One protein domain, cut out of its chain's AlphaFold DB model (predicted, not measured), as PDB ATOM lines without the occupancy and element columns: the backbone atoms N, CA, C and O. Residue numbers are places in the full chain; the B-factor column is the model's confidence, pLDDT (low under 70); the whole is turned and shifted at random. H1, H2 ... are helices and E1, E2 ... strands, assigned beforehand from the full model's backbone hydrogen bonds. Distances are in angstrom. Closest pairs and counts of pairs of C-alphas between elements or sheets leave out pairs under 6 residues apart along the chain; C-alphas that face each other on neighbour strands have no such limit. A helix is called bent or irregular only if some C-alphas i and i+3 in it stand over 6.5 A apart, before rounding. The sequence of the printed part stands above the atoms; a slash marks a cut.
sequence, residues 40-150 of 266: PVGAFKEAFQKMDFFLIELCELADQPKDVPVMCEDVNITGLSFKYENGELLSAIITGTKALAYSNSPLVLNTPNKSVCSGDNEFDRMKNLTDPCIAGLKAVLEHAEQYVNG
ATOM      1  N   PRO A  40      31.453  -6.204  15.205       94.44
ATOM      2  CA  PRO A  40      31.398  -6.047  13.765       94.44
ATOM      3  C   PRO A  40      32.022  -4.706  13.358       94.44
ATOM      4  O   PRO A  40      32.090  -3.769  14.160       94.44
ATOM      5  N   VAL A  41      32.447  -4.609  12.096       94.19
ATOM      6  CA  VAL A  41      32.947  -3.362  11.498       94.19
ATOM      7  C   VAL A  41      31.891  -2.253  11.621       94.19
ATOM      8  O   VAL A  41      30.690  -2.526  11.567       94.19
ATOM      9  N   GLY A  42      32.324  -0.996  11.775       93.50
ATOM     10  CA  GLY A  42      31.430   0.156  11.968       93.50
ATOM     11  C   GLY A  42      30.319   0.256  10.917       93.50
ATOM     12  O   GLY A  42      29.154   0.401  11.278       93.50
ATOM     13  N   ALA A  43      30.653   0.035   9.641       95.50
ATOM     14  CA  ALA A  43      29.690   0.041   8.538       95.50
ATOM     15  C   ALA A  43      28.537  -0.964   8.732       95.50
ATOM     16  O   ALA A  43      27.382  -0.635   8.465       95.50
ATOM     17  N   PHE A  44      28.817  -2.151   9.284       96.50
ATOM     18  CA  PHE A  44      27.778  -3.131   9.598       96.50
ATOM     19  C   PHE A  44      26.840  -2.597  10.689       96.50
ATOM     20  O   PHE A  44      25.622  -2.641  10.529       96.50
ATOM     21  N   LYS A  45      27.383  -2.038  11.779       94.50
ATOM     22  CA  LYS A  45      26.560  -1.462  12.858       94.50
ATOM     23  C   LYS A  45      25.679  -0.329  12.347       94.50
ATOM     24  O   LYS A  45      24.499  -0.287  12.675       94.50
ATOM     25  N   GLU A  46      26.240   0.560  11.535       95.00
ATOM     26  CA  GLU A  46      25.509   1.681  10.948       95.00
ATOM     27  C   GLU A  46      24.398   1.208  10.011       95.00
ATOM     28  O   GLU A  46      23.264   1.669  10.127       95.00
ATOM     29  N   ALA A  47      24.692   0.272   9.104       97.12
ATOM     30  CA  ALA A  47      23.691  -0.299   8.207       97.12
ATOM     31  C   ALA A  47      22.570  -0.997   8.990       97.12
ATOM     32  O   ALA A  47      21.397  -0.851   8.655       97.12
ATOM     33  N   PHE A  48      22.927  -1.719  10.056       96.88
ATOM     34  CA  PHE A  48      21.977  -2.417  10.915       96.88
ATOM     35  C   PHE A  48      21.074  -1.445  11.681       96.88
ATOM     36  O   PHE A  48      19.865  -1.659  11.739       96.88
ATOM     37  N   GLN A  49      21.635  -0.365  12.233       95.06
ATOM     38  CA  GLN A  49      20.857   0.624  12.983       95.06
ATOM     39  C   GLN A  49      19.974   1.491  12.091       95.06
ATOM     40  O   GLN A  49      18.850   1.758  12.488       95.06
ATOM     41  N   LYS A  50      20.384   1.800  10.850       96.31
ATOM     42  CA  LYS A  50      19.547   2.496   9.845       96.31
ATOM     43  C   LYS A  50      18.231   1.774   9.505       96.31
ATOM     44  O   LYS A  50      17.411   2.303   8.755       96.31
ATOM     45  N   MET A  51      18.035   0.542   9.987       97.94
ATOM     46  CA  MET A  51      16.759  -0.169   9.866       97.94
ATOM     47  C   MET A  51      15.681   0.383  10.816       97.94
ATOM     48  O   MET A  51      14.510   0.040  10.660       97.94
ATOM     49  N   ASP A  52      16.051   1.248  11.764       96.81
ATOM     50  CA  ASP A  52      15.155   2.016  12.635       96.81
ATOM     51  C   ASP A  52      14.096   2.799  11.848       96.81
ATOM     52  O   ASP A  52      12.906   2.703  12.153       96.81
ATOM     53  N   PHE A  53      14.506   3.471  10.775       96.56
ATOM     54  CA  PHE A  53      13.637   4.226   9.886       96.56
ATOM     55  C   PHE A  53      12.538   3.330   9.307       96.56
ATOM     56  O   PHE A  53      11.353   3.657   9.377       96.56
ATOM     57  N   PHE A  54      12.920   2.158   8.789       96.88
ATOM     58  CA  PHE A  54      11.971   1.209   8.211       96.88
ATOM     59  C   PHE A  54      11.085   0.559   9.271       96.88
ATOM     60  O   PHE A  54       9.915   0.310   9.001       96.88
ATOM     61  N   LEU A  55      11.596   0.313  10.481       97.50
ATOM     62  CA  LEU A  55      10.780  -0.164  11.597       97.50
ATOM     63  C   LEU A  55       9.693   0.858  11.960       97.50
ATOM     64  O   LEU A  55       8.535   0.480  12.110       97.50
ATOM     65  N   ILE A  56      10.046   2.142  12.057       96.50
ATOM     66  CA  ILE A  56       9.108   3.233  12.364       96.50
ATOM     67  C   ILE A  56       8.068   3.393  11.257       96.50
ATOM     68  O   ILE A  56       6.880   3.496  11.562       96.50
ATOM     69  N   GLU A  57       8.496   3.372   9.991       94.69
ATOM     70  CA  GLU A  57       7.594   3.466   8.840       94.69
ATOM     71  C   GLU A  57       6.631   2.271   8.787       94.69
ATOM     72  O   GLU A  57       5.420   2.451   8.681       94.69
ATOM     73  N   LEU A  58       7.149   1.041   8.883       95.31
ATOM     74  CA  LEU A  58       6.356  -0.184   8.745       95.31
ATOM     75  C   LEU A  58       5.430  -0.453   9.933       95.31
ATOM     76  O   LEU A  58       4.433  -1.154   9.766       95.31
ATOM     77  N   CYS A  59       5.767   0.059  11.117       96.06
ATOM     78  CA  CYS A  59       4.913   0.002  12.300       96.06
ATOM     79  C   CYS A  59       4.047   1.258  12.479       96.06
ATOM     80  O   CYS A  59       3.352   1.338  13.489       96.06
ATOM     81  N   GLU A  60       4.091   2.211  11.540       94.25
ATOM     82  CA  GLU A  60       3.274   3.433  11.545       94.25
ATOM     83  C   GLU A  60       3.385   4.216  12.869       94.25
ATOM     84  O   GLU A  60       2.403   4.719  13.407       94.25
ATOM     85  N   LEU A  61       4.597   4.290  13.437       92.50
ATOM     86  CA  LEU A  61       4.801   4.843  14.785       92.50
ATOM     87  C   LEU A  61       4.828   6.375  14.830       92.50
ATOM     88  O   LEU A  61       4.693   6.949  15.909       92.50
ATOM     89  N   ALA A  62       5.055   7.025  13.690       91.81
ATOM     90  CA  ALA A  62       5.105   8.476  13.575       91.81
ATOM     91  C   ALA A  62       3.806   9.010  12.957       91.81
ATOM     92  O   ALA A  62       3.443   8.620  11.847       91.81
ATOM     93  N   ASP A  63       3.153   9.953  13.641       88.00
ATOM     94  CA  ASP A  63       1.939  10.612  13.141       88.00
ATOM     95  C   ASP A  63       2.245  11.564  11.975       88.00
ATOM     96  O   ASP A  63       1.415  11.775  11.087       88.00
ATOM     97  N   GLN A  64       3.437  12.174  11.978       88.81
ATOM     98  CA  GLN A  64       3.895  13.075  10.925       88.81
ATOM     99  C   GLN A  64       5.318  12.721  10.471       88.81
ATOM    100  O   GLN A  64       6.153  12.338  11.292       88.81
ATOM    101  N   PRO A  65       5.669  12.940   9.188       86.81
ATOM    102  CA  PRO A  65       7.016  12.656   8.677       86.81
ATOM    103  C   PRO A  65       8.151  13.346   9.452       86.81
ATOM    104  O   PRO A  65       9.258  12.825   9.531       86.81
ATOM    105  N   LYS A  66       7.875  14.514  10.042       89.81
ATOM    106  CA  LYS A  66       8.846  15.282  10.835       89.81
ATOM    107  C   LYS A  66       9.189  14.635  12.185       89.81
ATOM    108  O   LYS A  66      10.189  15.014  12.780       89.81
ATOM    109  N   ASP A  67       8.364  13.700  12.658       89.44
ATOM    110  CA  ASP A  67       8.539  13.038  13.955       89.44
ATOM    111  C   ASP A  67       9.446  11.802  13.838       89.44
ATOM    112  O   ASP A  67       9.951  11.303  14.841       89.44
ATOM    113  N   VAL A  68       9.694  11.326  12.609       89.31
ATOM    114  CA  VAL A  68      10.524  10.144  12.336       89.31
ATOM    115  C   VAL A  68      11.944  10.279  12.900       89.31
ATOM    116  O   VAL A  68      12.356   9.359  13.601       89.31
ATOM    117  N   PRO A  69      12.686  11.392  12.703       89.69
ATOM    118  CA  PRO A  69      14.043  11.514  13.244       89.69
ATOM    119  C   PRO A  69      14.091  11.418  14.771       89.69
ATOM    120  O   PRO A  69      14.965  10.756  15.314       89.69
ATOM    121  N   VAL A  70      13.117  12.022  15.461       88.19
ATOM    122  CA  VAL A  70      13.029  11.968  16.929       88.19
ATOM    123  C   VAL A  70      12.709  10.545  17.392       88.19
ATOM    124  O   VAL A  70      13.285  10.054  18.355       88.19
ATOM    125  N   MET A  71      11.824   9.844  16.678       87.88
ATOM    126  CA  MET A  71      11.493   8.448  16.976       87.88
ATOM    127  C   MET A  71      12.676   7.497  16.744       87.88
ATOM    128  O   MET A  71      12.808   6.529  17.489       87.88
ATOM    129  N   CYS A  72      13.520   7.754  15.737       89.56
ATOM    130  CA  CYS A  72      14.730   6.971  15.464       89.56
ATOM    131  C   CYS A  72      15.692   6.973  16.661       89.56
ATOM    132  O   CYS A  72      16.238   5.931  17.003       89.56
ATOM    133  N   GLU A  73      15.842   8.106  17.357       89.50
ATOM    134  CA  GLU A  73      16.716   8.215  18.538       89.50
ATOM    135  C   GLU A  73      16.245   7.346  19.723       89.50
ATOM    136  O   GLU A  73      17.059   6.886  20.525       89.50
ATOM    137  N   ASP A  74      14.939   7.079  19.815       90.31
ATOM    138  CA  ASP A  74      14.324   6.303  20.900       90.31
ATOM    139  C   ASP A  74      14.258   4.789  20.624       90.31
ATOM    140  O   ASP A  74      13.871   4.003  21.502       90.31
ATOM    141  N   VAL A  75      14.571   4.367  19.398       94.56
ATOM    142  CA  VAL A  75      14.417   2.990  18.926       94.56
ATOM    143  C   VAL A  75      15.785   2.366  18.684       94.56
ATOM    144  O   VAL A  75      16.634   2.912  17.999       94.56
ATOM    145  N   ASN A  76      15.986   1.163  19.213       95.12
ATOM    146  CA  ASN A  76      17.194   0.380  18.978       95.12
ATOM    147  C   ASN A  76      16.849  -0.899  18.215       95.12
ATOM    148  O   ASN A  76      16.025  -1.693  18.684       95.12
ATOM    149  N   ILE A  77      17.488  -1.132  17.069       97.44
ATOM    150  CA  ILE A  77      17.318  -2.379  16.324       97.44
ATOM    151  C   ILE A  77      18.061  -3.502  17.046       97.44
ATOM    152  O   ILE A  77      19.226  -3.381  17.415       97.44
ATOM    153  N   THR A  78      17.377  -4.626  17.254       96.88
ATOM    154  CA  THR A  78      17.915  -5.778  17.999       96.88
ATOM    155  C   THR A  78      18.000  -7.043  17.162       96.88
ATOM    156  O   THR A  78      18.744  -7.965  17.512       96.88
ATOM    157  N   GLY A  79      17.261  -7.117  16.054       98.00
ATOM    158  CA  GLY A  79      17.310  -8.271  15.178       98.00
ATOM    159  C   GLY A  79      16.657  -8.065  13.824       98.00
ATOM    160  O   GLY A  79      15.763  -7.242  13.662       98.00
ATOM    161  N   LEU A  80      17.096  -8.881  12.873       98.44
ATOM    162  CA  LEU A  80      16.497  -9.049  11.557       98.44
ATOM    163  C   LEU A  80      16.268 -10.541  11.332       98.44
ATOM    164  O   LEU A  80      17.124 -11.359  11.675       98.44
ATOM    165  N   SER A  81      15.112 -10.903  10.787       98.25
ATOM    166  CA  SER A  81      14.799 -12.276  10.386       98.25
ATOM    167  C   SER A  81      14.400 -12.294   8.921       98.25
ATOM    168  O   SER A  81      13.594 -11.469   8.499       98.25
ATOM    169  N   PHE A  82      14.942 -13.239   8.165       97.94
ATOM    170  CA  PHE A  82      14.786 -13.327   6.718       97.94
ATOM    171  C   PHE A  82      14.182 -14.672   6.338       97.94
ATOM    172  O   PHE A  82      14.532 -15.713   6.901       97.94
ATOM    173  N   LYS A  83      13.284 -14.654   5.355       96.50
ATOM    174  CA  LYS A  83      12.732 -15.853   4.733       96.50
ATOM    175  C   LYS A  83      13.159 -15.888   3.276       96.50
ATOM    176  O   LYS A  83      13.030 -14.883   2.583       96.50
ATOM    177  N   TYR A  84      13.606 -17.053   2.822       94.94
ATOM    178  CA  TYR A  84      14.014 -17.281   1.440       94.94
ATOM    179  C   TYR A  84      13.078 -18.273   0.755       94.94
ATOM    180  O   TYR A  84      12.531 -19.169   1.402       94.94
ATOM    181  N   GLU A  85      12.922 -18.119  -0.554       91.62
ATOM    182  CA  GLU A  85      12.246 -19.063  -1.441       91.62
ATOM    183  C   GLU A  85      13.052 -19.159  -2.737       91.62
ATOM    184  O   GLU A  85      13.431 -18.144  -3.307       91.62
ATOM    185  N   ASN A  86      13.374 -20.382  -3.171       88.56
ATOM    186  CA  ASN A  86      14.173 -20.634  -4.381       88.56
ATOM    187  C   ASN A  86      15.509 -19.861  -4.441       88.56
ATOM    188  O   ASN A  86      15.969 -19.488  -5.513       88.56
ATOM    189  N   GLY A  87      16.134 -19.622  -3.283       87.56
ATOM    190  CA  GLY A  87      17.393 -18.875  -3.176       87.56
ATOM    191  C   GLY A  87      17.245 -17.350  -3.172       87.56
ATOM    192  O   GLY A  87      18.231 -16.648  -2.971       87.56
ATOM    193  N   GLU A  88      16.031 -16.822  -3.322       91.19
ATOM    194  CA  GLU A  88      15.760 -15.385  -3.291       91.19
ATOM    195  C   GLU A  88      15.142 -14.953  -1.958       91.19
ATOM    196  O   GLU A  88      14.444 -15.722  -1.291       91.19
ATOM    197  N   LEU A  89      15.404 -13.705  -1.554       93.31
ATOM    198  CA  LEU A  89      14.792 -13.116  -0.365       93.31
ATOM    199  C   LEU A  89      13.289 -12.931  -0.607       93.31
ATOM    200  O   LEU A  89      12.887 -12.087  -1.402       93.31
ATOM    201  N   LEU A  90      12.468 -13.685   0.119       94.19
ATOM    202  CA  LEU A  90      11.014 -13.635   0.020       94.19
ATOM    203  C   LEU A  90      10.425 -12.576   0.950       94.19
ATOM    204  O   LEU A  90       9.532 -11.838   0.549       94.19
ATOM    205  N   SER A  91      10.868 -12.522   2.206       95.81
ATOM    206  CA  SER A  91      10.329 -11.586   3.197       95.81
ATOM    207  C   SER A  91      11.314 -11.315   4.329       95.81
ATOM    208  O   SER A  91      12.252 -12.085   4.553       95.81
ATOM    209  N   ALA A  92      11.094 -10.220   5.055       96.75
ATOM    210  CA  ALA A  92      11.913  -9.847   6.200       96.75
ATOM    211  C   ALA A  92      11.067  -9.272   7.344       96.75
ATOM    212  O   ALA A  92      10.027  -8.651   7.124       96.75
ATOM    213  N   ILE A  93      11.543  -9.480   8.571       98.06
ATOM    214  CA  ILE A  93      10.993  -8.898   9.797       98.06
ATOM    215  C   ILE A  93      12.114  -8.150  10.513       98.06
ATOM    216  O   ILE A  93      13.175  -8.726  10.771       98.06
ATOM    217  N   ILE A  94      11.852  -6.891  10.859       98.44
ATOM    218  CA  ILE A  94      12.738  -6.048  11.659       98.44
ATOM    219  C   ILE A  94      12.228  -6.064  13.100       98.44
ATOM    220  O   ILE A  94      11.047  -5.816  13.354       98.44
ATOM    221  N   THR A  95      13.117  -6.363  14.044       98.38
ATOM    222  CA  THR A  95      12.832  -6.368  15.479       98.38
ATOM    223  C   THR A  95      13.623  -5.263  16.160       98.38
ATOM    224  O   THR A  95      14.855  -5.227  16.089       98.38
ATOM    225  N   GLY A  96      12.930  -4.404  16.897       97.19
ATOM    226  CA  GLY A  96      13.539  -3.333  17.678       97.19
ATOM    227  C   GLY A  96      12.960  -3.225  19.079       97.19
ATOM    228  O   GLY A  96      11.996  -3.902  19.443       97.19
ATOM    229  N   THR A  97      13.571  -2.366  19.879       96.44
ATOM    230  CA  THR A  97      13.116  -2.033  21.227       96.44
ATOM    231  C   THR A  97      13.030  -0.529  21.400       96.44
ATOM    232  O   THR A  97      13.936   0.171  20.959       96.44
ATOM    233  N   LYS A  98      11.992  -0.054  22.087       95.38
ATOM    234  CA  LYS A  98      11.806   1.353  22.453       95.38
ATOM    235  C   LYS A  98      11.703   1.496  23.969       95.38
ATOM    236  O   LYS A  98      10.976   0.736  24.613       95.38
ATOM    237  N   ALA A  99      12.416   2.456  24.550       92.81
ATOM    238  CA  ALA A  99      12.277   2.765  25.971       92.81
ATOM    239  C   ALA A  99      10.894   3.378  26.265       92.81
ATOM    240  O   ALA A  99      10.341   4.125  25.462       92.81
ATOM    241  N   LEU A 100      10.317   3.053  27.423       92.81
ATOM    242  CA  LEU A 100       9.020   3.575  27.853       92.81
ATOM    243  C   LEU A 100       9.200   4.446  29.097       92.81
ATOM    244  O   LEU A 100       9.853   4.034  30.049       92.81
ATOM    245  N   ALA A 101       8.562   5.617  29.126       93.69
ATOM    246  CA  ALA A 101       8.720   6.583  30.220       93.69
ATOM    247  C   ALA A 101       8.244   6.064  31.592       93.69
ATOM    248  O   ALA A 101       8.757   6.478  32.628       93.69
ATOM    249  N   TYR A 102       7.256   5.165  31.601       96.19
ATOM    250  CA  TYR A 102       6.580   4.695  32.818       96.19
ATOM    251  C   TYR A 102       6.669   3.173  33.011       96.19
ATOM    252  O   TYR A 102       5.881   2.601  33.762       96.19
ATOM    253  N   SER A 103       7.597   2.501  32.323       95.81
ATOM    254  CA  SER A 103       7.807   1.053  32.437       95.81
ATOM    255  C   SER A 103       9.292   0.737  32.576       95.81
ATOM    256  O   SER A 103      10.124   1.287  31.862       95.81
ATOM    257  N   ASN A 104       9.614  -0.208  33.461       94.00
ATOM    258  CA  ASN A 104      10.982  -0.698  33.663       94.00
ATOM    259  C   ASN A 104      11.452  -1.647  32.546       94.00
ATOM    260  O   ASN A 104      12.632  -1.981  32.481       94.00
ATOM    261  N   SER A 105      10.534  -2.096  31.686       95.31
ATOM    262  CA  SER A 105      10.826  -2.960  30.543       95.31
ATOM    263  C   SER A 105      10.617  -2.196  29.235       95.31
ATOM    264  O   SER A 105       9.604  -1.491  29.117       95.31
ATOM    265  N   PRO A 106      11.519  -2.349  28.245       95.56
ATOM    266  CA  PRO A 106      11.347  -1.726  26.941       95.56
ATOM    267  C   PRO A 106      10.172  -2.356  26.183       95.56
ATOM    268  O   PRO A 106       9.881  -3.547  26.329       95.56
ATOM    269  N   LEU A 107       9.524  -1.564  25.333       96.75
ATOM    270  CA  LEU A 107       8.563  -2.055  24.353       96.75
ATOM    271  C   LEU A 107       9.315  -2.799  23.249       96.75
ATOM    272  O   LEU A 107      10.224  -2.237  22.644       96.75
ATOM    273  N   VAL A 108       8.927  -4.041  22.968       97.25
ATOM    274  CA  VAL A 108       9.463  -4.816  21.840       97.25
ATOM    275  C   VAL A 108       8.564  -4.607  20.626       97.25
ATOM    276  O   VAL A 108       7.361  -4.849  20.696       97.25
ATOM    277  N   LEU A 109       9.159  -4.183  19.518       97.62
ATOM    278  CA  LEU A 109       8.488  -3.903  18.253       97.62
ATOM    279  C   LEU A 109       8.929  -4.926  17.207       97.62
ATOM    280  O   LEU A 109      10.115  -5.242  17.106       97.62
ATOM    281  N   ASN A 110       7.981  -5.424  16.419       98.00
ATOM    282  CA  ASN A 110       8.249  -6.257  15.251       98.00
ATOM    283  C   ASN A 110       7.467  -5.700  14.068       98.00
ATOM    284  O   ASN A 110       6.270  -5.436  14.203       98.00
ATOM    285  N   THR A 111       8.113  -5.566  12.913       97.94
ATOM    286  CA  THR A 111       7.399  -5.187  11.692       97.94
ATOM    287  C   THR A 111       6.454  -6.301  11.242       97.94
ATOM    288  O   THR A 111       6.728  -7.485  11.474       97.94
ATOM    289  N   PRO A 112       5.367  -5.958  10.531       96.62
ATOM    290  CA  PRO A 112       4.613  -6.939   9.767       96.62
ATOM    291  C   PRO A 112       5.529  -7.702   8.803       96.62
ATOM    292  O   PRO A 112       6.483  -7.145   8.256       96.62
ATOM    293  N   ASN A 113       5.222  -8.977   8.569       94.50
ATOM    294  CA  ASN A 113       5.946  -9.788   7.596       94.50
ATOM    295  C   ASN A 113       5.507  -9.408   6.172       94.50
ATOM    296  O   ASN A 113       4.530  -9.961   5.664       94.50
ATOM    297  N   LYS A 114       6.208  -8.454   5.551       92.94
ATOM    298  CA  LYS A 114       5.978  -8.025   4.162       92.94
ATOM    299  C   LYS A 114       6.925  -8.738   3.203       92.94
ATOM    300  O   LYS A 114       8.080  -8.998   3.548       92.94
ATOM    301  N   SER A 115       6.441  -9.055   2.004       93.50
ATOM    302  CA  SER A 115       7.239  -9.755   0.998       93.50
ATOM    303  C   SER A 115       8.024  -8.794   0.111       93.50
ATOM    304  O   SER A 115       7.643  -7.641  -0.088       93.50
ATOM    305  N   VAL A 116       9.108  -9.272  -0.478       92.38
ATOM    306  CA  VAL A 116       9.708  -8.630  -1.646       92.38
ATOM    307  C   VAL A 116       8.729  -8.785  -2.816       92.38
ATOM    308  O   VAL A 116       8.032  -9.798  -2.925       92.38
ATOM    309  N   CYS A 117       8.593  -7.752  -3.645       87.88
ATOM    310  CA  CYS A 117       7.809  -7.854  -4.869       87.88
ATOM    311  C   CYS A 117       8.636  -8.633  -5.900       87.88
ATOM    312  O   CYS A 117       9.654  -8.130  -6.369       87.88
ATOM    313  N   SER A 118       8.230  -9.865  -6.212       76.88
ATOM    314  CA  SER A 118       8.921 -10.722  -7.184       76.88
ATOM    315  C   SER A 118       8.137 -10.801  -8.498       76.88
ATOM    316  O   SER A 118       6.918 -11.010  -8.485       76.88
ATOM    317  N   GLY A 119       8.848 -10.695  -9.624       73.94
ATOM    318  CA  GLY A 119       8.309 -10.876 -10.977       73.94
ATOM    319  C   GLY A 119       7.413  -9.733 -11.469       73.94
ATOM    320  O   GLY A 119       7.600  -8.583 -11.088       73.94
ATOM    321  N   ASP A 120       6.428 -10.077 -12.304       75.38
ATOM    322  CA  ASP A 120       5.495  -9.137 -12.956       75.38
ATOM    323  C   ASP A 120       4.322  -8.699 -12.058       75.38
ATOM    324  O   ASP A 120       3.342  -8.121 -12.533       75.38
ATOM    325  N   ASN A 121       4.368  -9.017 -10.762       80.56
ATOM    326  CA  ASN A 121       3.301  -8.633  -9.843       80.56
ATOM    327  C   ASN A 121       3.286  -7.113  -9.642       80.56
ATOM    328  O   ASN A 121       4.332  -6.479  -9.503       80.56
ATOM    329  N   GLU A 122       2.088  -6.533  -9.592       89.25
ATOM    330  CA  GLU A 122       1.923  -5.116  -9.278       89.25
ATOM    331  C   GLU A 122       2.327  -4.856  -7.820       89.25
ATOM    332  O   GLU A 122       1.904  -5.566  -6.903       89.25
ATOM    333  N   PHE A 123       3.158  -3.834  -7.612       92.62
ATOM    334  CA  PHE A 123       3.616  -3.440  -6.287       92.62
ATOM    335  C   PHE A 123       2.446  -2.957  -5.419       92.62
ATOM    336  O   PHE A 123       1.769  -1.984  -5.750       92.62
ATOM    337  N   ASP A 124       2.264  -3.584  -4.256       92.62
ATOM    338  CA  ASP A 124       1.275  -3.190  -3.254       92.62
ATOM    339  C   ASP A 124       1.979  -2.822  -1.943       92.62
ATOM    340  O   ASP A 124       2.459  -3.690  -1.214       92.62
ATOM    341  N   ARG A 125       1.988  -1.532  -1.582       90.06
ATOM    342  CA  ARG A 125       2.650  -1.027  -0.361       90.06
ATOM    343  C   ARG A 125       2.139  -1.687   0.930       90.06
ATOM    344  O   ARG A 125       2.857  -1.712   1.933       90.06
ATOM    345  N   MET A 126       0.922  -2.235   0.933       90.94
ATOM    346  CA  MET A 126       0.370  -2.943   2.093       90.94
ATOM    347  C   MET A 126       0.987  -4.334   2.259       90.94
ATOM    348  O   MET A 126       1.146  -4.801   3.386       90.94
ATOM    349  N   LYS A 127       1.368  -4.982   1.155       92.00
ATOM    350  CA  LYS A 127       1.903  -6.352   1.144       92.00
ATOM    351  C   LYS A 127       3.418  -6.407   0.976       92.00
ATOM    352  O   LYS A 127       4.046  -7.349   1.460       92.00
ATOM    353  N   ASN A 128       3.995  -5.410   0.311       95.56
ATOM    354  CA  ASN A 128       5.367  -5.440  -0.160       95.56
ATOM    355  C   ASN A 128       6.287  -4.472   0.588       95.56
ATOM    356  O   ASN A 128       5.878  -3.403   1.047       95.56
ATOM    357  N   LEU A 129       7.554  -4.868   0.696       95.56
ATOM    358  CA  LEU A 129       8.649  -3.999   1.120       95.56
ATOM    359  C   LEU A 129       8.987  -3.007   0.004       95.56
ATOM    360  O   LEU A 129       8.973  -3.364  -1.171       95.56
ATOM    361  N   THR A 130       9.310  -1.771   0.377       95.25
ATOM    362  CA  THR A 130       9.750  -0.732  -0.562       95.25
ATOM    363  C   THR A 130      11.190  -0.986  -1.022       95.25
ATOM    364  O   THR A 130      11.988  -1.572  -0.285       95.25
ATOM    365  N   ASP A 131      11.562  -0.495  -2.208       94.88
ATOM    366  CA  ASP A 131      12.929  -0.645  -2.733       94.88
ATOM    367  C   ASP A 131      14.020  -0.108  -1.790       94.88
ATOM    368  O   ASP A 131      15.022  -0.803  -1.605       94.88
ATOM    369  N   PRO A 132      13.852   1.056  -1.121       96.44
ATOM    370  CA  PRO A 132      14.831   1.524  -0.143       96.44
ATOM    371  C   PRO A 132      15.003   0.556   1.033       96.44
ATOM    372  O   PRO A 132      16.130   0.324   1.470       96.44
ATOM    373  N   CYS A 133      13.912  -0.053   1.511       97.00
ATOM    374  CA  CYS A 133      13.974  -1.056   2.573       97.00
ATOM    375  C   CYS A 133      14.736  -2.296   2.099       97.00
ATOM    376  O   CYS A 133      15.596  -2.805   2.814       97.00
ATOM    377  N   ILE A 134      14.467  -2.765   0.878       96.69
ATOM    378  CA  ILE A 134      15.154  -3.923   0.291       96.69
ATOM    379  C   ILE A 134      16.650  -3.635   0.115       96.69
ATOM    380  O   ILE A 134      17.477  -4.484   0.445       96.69
ATOM    381  N   ALA A 135      17.016  -2.448  -0.371       97.19
ATOM    382  CA  ALA A 135      18.409  -2.033  -0.514       97.19
ATOM    383  C   ALA A 135      19.130  -1.984   0.843       97.19
ATOM    384  O   ALA A 135      20.238  -2.505   0.972       97.19
ATOM    385  N   GLY A 136      18.472  -1.435   1.866       97.81
ATOM    386  CA  GLY A 136      18.975  -1.426   3.237       97.81
ATOM    387  C   GLY A 136      19.207  -2.831   3.795       97.81
ATOM    388  O   GLY A 136      20.285  -3.122   4.310       97.81
ATOM    389  N   LEU A 137      18.243  -3.739   3.613       97.81
ATOM    390  CA  LEU A 137      18.375  -5.142   4.019       97.81
ATOM    391  C   LEU A 137      19.536  -5.839   3.296       97.81
ATOM    392  O   LEU A 137      20.293  -6.562   3.934       97.81
ATOM    393  N   LYS A 138      19.718  -5.599   1.991       97.12
ATOM    394  CA  LYS A 138      20.841  -6.155   1.215       97.12
ATOM    395  C   LYS A 138      22.198  -5.672   1.725       97.12
ATOM    396  O   LYS A 138      23.096  -6.495   1.865       97.12
ATOM    397  N   ALA A 139      22.328  -4.389   2.063       97.94
ATOM    398  CA  ALA A 139      23.559  -3.852   2.647       97.94
ATOM    399  C   ALA A 139      23.886  -4.514   3.998       97.94
ATOM    400  O   ALA A 139      25.030  -4.864   4.277       97.94
ATOM    401  N   VAL A 140      22.867  -4.746   4.832       98.12
ATOM    402  CA  VAL A 140      23.047  -5.465   6.099       98.12
ATOM    403  C   VAL A 140      23.445  -6.924   5.869       98.12
ATOM    404  O   VAL A 140      24.312  -7.434   6.578       98.12
ATOM    405  N   LEU A 141      22.833  -7.594   4.889       98.00
ATOM    406  CA  LEU A 141      23.175  -8.970   4.527       98.00
ATOM    407  C   LEU A 141      24.628  -9.073   4.058       98.00
ATOM    408  O   LEU A 141      25.344  -9.917   4.579       98.00
ATOM    409  N   GLU A 142      25.084  -8.188   3.169       97.69
ATOM    410  CA  GLU A 142      26.474  -8.142   2.688       97.69
ATOM    411  C   GLU A 142      27.476  -8.039   3.847       97.69
ATOM    412  O   GLU A 142      28.405  -8.843   3.957       97.69
ATOM    413  N   HIS A 143      27.241  -7.112   4.776       97.62
ATOM    414  CA  HIS A 143      28.081  -6.976   5.962       97.62
ATOM    415  C   HIS A 143      27.994  -8.173   6.914       97.62
ATOM    416  O   HIS A 143      28.985  -8.529   7.552       97.62
ATOM    417  N   ALA A 144      26.837  -8.827   7.011       97.50
ATOM    418  CA  ALA A 144      26.707 -10.064   7.769       97.50
ATOM    419  C   ALA A 144      27.488 -11.214   7.116       97.50
ATOM    420  O   ALA A 144      28.027 -12.051   7.836       97.50
ATOM    421  N   GLU A 145      27.601 -11.255   5.785       97.12
ATOM    422  CA  GLU A 145      28.425 -12.250   5.097       97.12
ATOM    423  C   GLU A 145      29.918 -12.012   5.322       97.12
ATOM    424  O   GLU A 145      30.635 -12.939   5.705       97.12
ATOM    425  N   GLN A 146      30.369 -10.766   5.158       96.88
ATOM    426  CA  GLN A 146      31.720 -10.324   5.525       96.88
ATOM    427  C   GLN A 146      32.029 -10.692   6.974       96.88
ATOM    428  O   GLN A 146      33.079 -11.271   7.272       96.88
ATOM    429  N   TYR A 147      31.054 -10.459   7.861       96.94
ATOM    430  CA  TYR A 147      31.134 -10.918   9.227       96.94
ATOM    431  C   TYR A 147      31.306 -12.443   9.239       96.94
ATOM    432  O   TYR A 147      32.376 -12.923   9.558       96.94
ATOM    433  N   VAL A 148      30.382 -13.284   8.800       96.75
ATOM    434  CA  VAL A 148      30.582 -14.754   8.842       96.75
ATOM    435  C   VAL A 148      31.941 -15.234   8.269       96.75
ATOM    436  O   VAL A 148      32.528 -16.163   8.822       96.75
ATOM    437  N   ASN A 149      32.502 -14.544   7.270       96.00
ATOM    438  CA  ASN A 149      33.811 -14.833   6.668       96.00
ATOM    439  C   ASN A 149      35.053 -14.370   7.464       96.00
ATOM    440  O   ASN A 149      36.172 -14.702   7.081       96.00
ATOM    441  N   GLY A 150      34.880 -13.649   8.571       94.31
ATOM    442  CA  GLY A 150      35.954 -13.259   9.495       94.31
ATOM    443  C   GLY A 150      36.340 -11.779   9.468       94.31
ATOM    444  O   GLY A 150      37.209 -11.375  10.237       94.31
TER     445      GLY A 150
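What this domain is: This is residues 40 to 150 of the 266 residues of an uncharacterized protein of marine sediment metagenome (UniProt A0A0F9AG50). A long twisted ribbon of two antiparallel strands, E1 and E2, with the short E3 beside the last residues of E2, has one helix, H2, packed across one face. H1 and H4 cross at a steep tilt and reach out past the E1 edge, while H3 packs on H2 and leads straight into E1. The long unnamed stretch of residues 111 to 130 winds from E3 to H4. The printed part has 111 residues with four named helices and three named strands, H1 H2 H3 E1 E2 E3 H4 along the chain, of mixed class, with an antiparallel sheet ordered E1, E2, E3. It is compact, with a radius of gyration of the C-alphas of 14.8 A and spans of 46 by 39 by 23 A.

How they stand to each other: E1, residues 75 to 85, E2, residues 88 to 98, and E3, residues 107 to 110, form a meander, each strand the antiparallel neighbour of the one before. The sheet is twisted, with C-alphas up to 4.4 A off its best plane, and E1 bends by 55 degrees at residue 78. In the hairpin E1 and E2, N 81 and O 93 are 2.9 A apart, within hydrogen-bond range; in the hairpin E2 and E3, N 96 and O 109 are 2.9 A apart, also within range. Residues 91 to 92 of E2 also pair, antiparallel, with residues 114 to 115. H2, residues 51 to 58, is on the sheet at a height of 8.4 A, over E3 and, only just, E2, with 3 C-alphas falling on E2; it runs across the strands, at 81 degrees to E3 on the local plane. Its closest C-alphas to E2 are those of Leu 55 and Ile 94, 6.2 A apart. H3, residues 65 to 74, touches H2 at a steep tilt of 48 degrees, opposite ways, the closest C-alphas being those of Asp 52 and Cys 72, 5.7 A apart. H4, residues 131 to 148, only grazes the sheet with residues 133 to 141. With residues 133 to 137 alone it touches H2, the closest C-alphas being those of Phe 54 and Cys 133, 6.4 A apart. With residues 136 to 144 alone it touches H1, residues 42 to 49, at a steep tilt of 45 degrees, opposite ways; the C-alphas of Phe 44 and His 143, the closest, are 5.3 A apart. H3 is apart from H1 and H4. In H1, H2 and H4 every O i to N i+4 pair is within hydrogen-bond range; in H3, 3 of 6 are.

Where its parts are: E1 is 30.1 A long from first to last C-alpha, E2 31.0 A and H4 25.4 A. H1 begins at C-alpha 42 (31.430, 0.156, 11.968), E1 at C-alpha 75 (14.417, 2.990, 18.926), and H4 ends at C-alpha 148 (30.582, -14.754, 8.842). H3 is irregular, only just: C-alphas 66 and 69 are 6.9 A apart.

The domain as a whole: The two C-alphas farthest apart, those of Tyr 102 and Asp 120, are 47.8 A from each other. The link from E3 to H4, 20 residues, is long. The printed part has no cut, and no printed residue is under 70 in pLDDT.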